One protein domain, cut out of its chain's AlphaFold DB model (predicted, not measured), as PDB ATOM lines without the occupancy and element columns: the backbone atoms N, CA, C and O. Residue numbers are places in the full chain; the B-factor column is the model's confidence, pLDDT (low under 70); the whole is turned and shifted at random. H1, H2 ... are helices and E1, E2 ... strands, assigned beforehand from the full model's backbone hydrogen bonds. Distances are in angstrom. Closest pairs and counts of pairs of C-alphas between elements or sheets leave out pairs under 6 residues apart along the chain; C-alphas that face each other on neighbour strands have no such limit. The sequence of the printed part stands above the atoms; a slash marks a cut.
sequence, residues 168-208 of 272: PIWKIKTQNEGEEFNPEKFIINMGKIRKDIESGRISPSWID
ATOM      1  N   PRO A 168      15.153  40.437 108.999       82.88
ATOM      2  CA  PRO A 168      15.229  41.871 109.197       82.88
ATOM      3  C   PRO A 168      13.861  42.500 108.914       82.88
ATOM      4  O   PRO A 168      13.301  42.328 107.833       82.88
ATOM      5  N   ILE A 169      13.333  43.260 109.871       81.12
ATOM      6  CA  ILE A 169      12.118  44.055 109.683       81.12
ATOM      7  C   ILE A 169      12.342  45.509 110.078       81.12
ATOM      8  O   ILE A 169      12.979  45.810 111.090       81.12
ATOM      9  N   TRP A 170      11.757  46.423 109.312       82.56
ATOM     10  CA  TRP A 170      11.656  47.823 109.701       82.56
ATOM     11  C   TRP A 170      10.336  48.047 110.430       82.56
ATOM     12  O   TRP A 170       9.262  48.017 109.832       82.56
ATOM     13  N   LYS A 171      10.417  48.275 111.744       77.38
ATOM     14  CA  LYS A 171       9.259  48.629 112.572       77.38
ATOM     15  C   LYS A 171       8.929  50.106 112.362       77.38
ATOM     16  O   LYS A 171       9.400  50.970 113.094       77.38
ATOM     17  N   ILE A 172       8.159  50.392 111.318       81.19
ATOM     18  CA  ILE A 172       7.771  51.752 110.946       81.19
ATOM     19  C   ILE A 172       6.396  52.050 111.533       81.19
ATOM     20  O   ILE A 172       5.407  51.408 111.183       81.19
ATOM     21  N   LYS A 173       6.320  53.056 112.406       74.19
ATOM     22  CA  LYS A 173       5.043  53.563 112.905       74.19
ATOM     23  C   LYS A 173       4.448  54.509 111.863       74.19
ATOM     24  O   LYS A 173       4.970  55.598 111.643       74.19
ATOM     25  N   THR A 174       3.383  54.076 111.197       70.88
ATOM     26  CA  THR A 174       2.736  54.831 110.110       70.88
ATOM     27  C   THR A 174       1.630  55.764 110.603       70.88
ATOM     28  O   THR A 174       1.342  56.758 109.941       70.88
ATOM     29  N   GLN A 175       1.061  55.484 111.779       74.25
ATOM     30  CA  GLN A 175       0.053  56.307 112.451       74.25
ATOM     31  C   GLN A 175       0.203  56.216 113.972       74.25
ATOM     32  O   GLN A 175       0.696  55.210 114.497       74.25
ATOM     33  N   ASN A 176      -0.224  57.253 114.692       79.38
ATOM     34  CA  ASN A 176      -0.391  57.150 116.136       79.38
ATOM     35  C   ASN A 176      -1.721  56.486 116.485       79.38
ATOM     36  O   ASN A 176      -2.671  56.487 115.706       79.38
ATOM     37  N   GLU A 177      -1.766  55.881 117.665       78.31
ATOM     38  CA  GLU A 177      -2.982  55.268 118.179       78.31
ATOM     39  C   GLU A 177      -4.048  56.355 118.388       78.31
ATOM     40  O   GLU A 177      -3.761  57.393 118.985       78.31
ATOM     41  N   GLY A 178      -5.246  56.149 117.837       81.81
ATOM     42  CA  GLY A 178      -6.345  57.123 117.875       81.81
ATOM     43  C   GLY A 178      -6.296  58.231 116.812       81.81
ATOM     44  O   GLY A 178      -7.177  59.086 116.805       81.81
ATOM     45  N   GLU A 179      -5.308  58.238 115.914       85.31
ATOM     46  CA  GLU A 179      -5.247  59.186 114.794       85.31
ATOM     47  C   GLU A 179      -6.063  58.667 113.593       85.31
ATOM     48  O   GLU A 179      -5.933  57.502 113.215       85.31
ATOM     49  N   GLU A 180      -6.892  59.519 112.973       84.44
ATOM     50  CA  GLU A 180      -7.545  59.179 111.700       84.44
ATOM     51  C   GLU A 180      -6.515  59.057 110.570       84.44
ATOM     52  O   GLU A 180      -5.567  59.842 110.461       84.44
ATOM     53  N   PHE A 181      -6.710  58.068 109.696       86.00
ATOM     54  CA  PHE A 181      -5.805  57.817 108.582       86.00
ATOM     55  C   PHE A 181      -5.832  58.973 107.571       86.00
ATOM     56  O   PHE A 181      -6.859  59.252 106.956       86.00
ATOM     57  N   ASN A 182      -4.673  59.602 107.346       86.88
ATOM     58  CA  ASN A 182      -4.488  60.631 106.322       86.88
ATOM     59  C   ASN A 182      -3.540  60.126 105.207       86.88
ATOM     60  O   ASN A 182      -2.331  60.000 105.450       86.88
ATOM     61  N   PRO A 183      -4.050  59.878 103.982       86.44
ATOM     62  CA  PRO A 183      -3.255  59.363 102.866       86.44
ATOM     63  C   PRO A 183      -2.080  60.261 102.447       86.44
ATOM     64  O   PRO A 183      -0.992  59.764 102.161       86.44
ATOM     65  N   GLU A 184      -2.260  61.585 102.427       86.62
ATOM     66  CA  GLU A 184      -1.215  62.527 102.000       86.62
ATOM     67  C   GLU A 184      -0.059  62.559 103.002       86.62
ATOM     68  O   GLU A 184       1.118  62.460 102.634       86.62
ATOM     69  N   LYS A 185      -0.395  62.616 104.296       84.25
ATOM     70  CA  LYS A 185       0.580  62.566 105.388       84.25
ATOM     71  C   LYS A 185       1.342  61.242 105.383       84.25
ATOM     72  O   LYS A 185       2.557  61.237 105.586       84.25
ATOM     73  N   PHE A 186       0.654  60.135 105.100       84.50
ATOM     74  CA  PHE A 186       1.272  58.821 104.953       84.50
ATOM     75  C   PHE A 186       2.321  58.806 103.833       84.50
ATOM     76  O   PHE A 186       3.460  58.411 104.079       84.50
ATOM     77  N   ILE A 187       1.987  59.297 102.633       85.31
ATOM     78  CA  ILE A 187       2.917  59.338 101.489       85.31
ATOM     79  C   ILE A 187       4.160  60.179 101.818       85.31
ATOM     80  O   ILE A 187       5.289  59.736 101.589       85.31
ATOM     81  N   ILE A 188       3.972  61.368 102.404       84.62
ATOM     82  CA  ILE A 188       5.080  62.250 102.805       84.62
ATOM     83  C   ILE A 188       5.980  61.556 103.834       84.62
ATOM     84  O   ILE A 188       7.209  61.595 103.716       84.62
ATOM     85  N   ASN A 189       5.382  60.906 104.833       84.50
ATOM     86  CA  ASN A 189       6.120  60.183 105.862       84.50
ATOM     87  C   ASN A 189       6.905  59.011 105.266       84.50
ATOM     88  O   ASN A 189       8.089  58.874 105.567       84.50
ATOM     89  N   MET A 190       6.310  58.227 104.366       85.31
ATOM     90  CA  MET A 190       7.003  57.133 103.678       85.31
ATOM     91  C   MET A 190       8.198  57.629 102.856       85.31
ATOM     92  O   MET A 190       9.255  56.996 102.865       85.31
ATOM     93  N   GLY A 191       8.082  58.793 102.207       84.56
ATOM     94  CA  GLY A 191       9.200  59.429 101.504       84.56
ATOM     95  C   GLY A 191      10.358  59.823 102.430       84.56
ATOM     96  O   GLY A 191      11.522  59.653 102.064       84.56
ATOM     97  N   LYS A 192      10.061  60.313 103.641       86.06
ATOM     98  CA  LYS A 192      11.079  60.609 104.669       86.06
ATOM     99  C   LYS A 192      11.722  59.335 105.207       86.06
ATOM    100  O   LYS A 192      12.942  59.230 105.207       86.06
ATOM    101  N   ILE A 193      10.902  58.350 105.566       87.50
ATOM    102  CA  ILE A 193      11.353  57.050 106.071       87.50
ATOM    103  C   ILE A 193      12.291  56.377 105.068       87.50
ATOM    104  O   ILE A 193      13.340  55.878 105.459       87.50
ATOM    105  N   ARG A 194      11.970  56.423 103.770       87.19
ATOM    106  CA  ARG A 194      12.852  55.901 102.721       87.19
ATOM    107  C   ARG A 194      14.233  56.565 102.744       87.19
ATOM    108  O   ARG A 194      15.231  55.854 102.740       87.19
ATOM    109  N   LYS A 195      14.300  57.898 102.824       89.56
ATOM    110  CA  LYS A 195      15.577  58.631 102.922       89.56
ATOM    111  C   LYS A 195      16.344  58.286 104.200       89.56
ATOM    112  O   LYS A 195      17.570  58.195 104.182       89.56
ATOM    113  N   ASP A 196      15.643  58.085 105.311       86.81
ATOM    114  CA  ASP A 196      16.263  57.705 106.581       86.81
ATOM    115  C   ASP A 196      16.779  56.248 106.571       86.81
ATOM    116  O   ASP A 196      17.807  55.965 107.183       86.81
ATOM    117  N   ILE A 197      16.137  55.340 105.826       86.81
ATOM    118  CA  ILE A 197      16.652  53.986 105.555       86.81
ATOM    119  C   ILE A 197      17.886  54.056 104.646       86.81
ATOM    120  O   ILE A 197      18.920  53.484 104.978       86.81
ATOM    121  N   GLU A 198      17.808  54.784 103.526       87.00
ATOM    122  CA  GLU A 198      18.909  54.926 102.555       87.00
ATOM    123  C   GLU A 198      20.154  55.582 103.177       87.00
ATOM    124  O   GLU A 198      21.281  55.228 102.839       87.00
ATOM    125  N   SER A 199      19.964  56.504 104.125       90.00
ATOM    126  CA  SER A 199      21.054  57.141 104.880       90.00
ATOM    127  C   SER A 199      21.542  56.336 106.090       90.00
ATOM    128  O   SER A 199      22.466  56.774 106.774       90.00
ATOM    129  N   GLY A 200      20.934  55.182 106.384       83.19
ATOM    130  CA  GLY A 200      21.311  54.317 107.506       83.19
ATOM    131  C   GLY A 200      20.886  54.821 108.889       83.19
ATOM    132  O   GLY A 200      21.282  54.235 109.894       83.19
ATOM    133  N   ARG A 201      20.070  55.882 108.974       86.38
ATOM    134  CA  ARG A 201      19.518  56.383 110.248       86.38
ATOM    135  C   ARG A 201      18.507  55.422 110.864       86.38
ATOM    136  O   ARG A 201      18.381  55.376 112.084       86.38
ATOM    137  N   ILE A 202      17.781  54.678 110.029       84.12
ATOM    138  CA  ILE A 202      16.858  53.626 110.464       84.12
ATOM    139  C   ILE A 202      17.401  52.279 109.989       84.12
ATOM    140  O   ILE A 202      17.428  51.986 108.794       84.12
ATOM    141  N   SER A 203      17.782  51.429 110.939       81.38
ATOM    142  CA  SER A 203      18.223  50.058 110.684       81.38
ATOM    143  C   SER A 203      17.093  49.049 110.909       81.38
ATOM    144  O   SER A 203      16.232  49.269 111.768       81.38
ATOM    145  N   PRO A 204      17.095  47.912 110.197       86.69
ATOM    146  CA  PRO A 204      16.164  46.835 110.488       86.69
ATOM    147  C   PRO A 204      16.452  46.215 111.861       86.69
ATOM    148  O   PRO A 204      17.598  46.119 112.301       86.69
ATOM    149  N   SER A 205      15.395  45.750 112.521       82.31
ATOM    150  CA  SER A 205      15.473  44.891 113.703       82.31
ATOM    151  C   SER A 205      15.305  43.433 113.296       82.31
ATOM    152  O   SER A 205      14.440  43.125 112.478       82.31
ATOM    153  N   TRP A 206      16.097  42.541 113.881       84.38
ATOM    154  CA  TRP A 206      15.967  41.104 113.666       84.38
ATOM    155  C   TRP A 206      14.891  40.539 114.585       84.38
ATOM    156  O   TRP A 206      14.981  40.708 115.801       84.38
ATOM    157  N   ILE A 207      13.888  39.874 114.019       81.62
ATOM    158  CA  ILE A 207      12.828  39.221 114.798       81.62
ATOM    159  C   ILE A 207      12.739  37.737 114.489       81.62
ATOM    160  O   ILE A 207      13.191  37.280 113.433       81.62
ATOM    161  N   ASP A 208      12.125  37.001 115.412       83.62
ATOM    162  CA  ASP A 208      11.588  35.694 115.082       83.62
ATOM    163  C   ASP A 208      10.324  35.859 114.227       83.62
ATOM    164  O   ASP A 208       9.391  36.544 114.652       83.62
TER     165      ASP A 208
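AT A GLANCE: This is residues 168 to 208 of the 272 residues of an uncharacterized protein of Methanoculleus sp. SDB (UniProt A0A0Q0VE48). The printed part makes a loose, flat ring: a long stretch with no named element, residues 168 to 182, runs out, turns back into the one helix, H1, and the strand E1 closes the ring beside residues 168 to 169. Residues 176 to 184 stick out at the turn. The printed part has 41 residues with one named helix, then one named strand; under half are in named elements, and the class is mostly helix. It is loose, with a radius of gyration of the C-alphas of 11.8 A, and spans 30 by 24 by 11 A.

HOW THE PARTS SIT: Residues 168 to 169 pair, antiparallel, with residues 205 to 206 of E1, residues 205 to 207. E1 pairs with no named strand. H1, residues 183 to 198, is apart from E1. In H1 every O i to N i+4 pair is within hydrogen-bond range.

IN THESE COORDINATES: H1 begins at C-alpha 183 (-3.255, 59.363, 102.866) and is 22.6 A long. E1, 6.4 A long, ends at C-alpha 207 (12.828, 39.221, 114.798).

THE WHOLE: The C-alphas farthest apart, of Glu 184 and Asp 208, are 32.5 A apart. The link from H1 to E1 is short. The printed part has no cut, and no printed residue is under 70 in pLDDT.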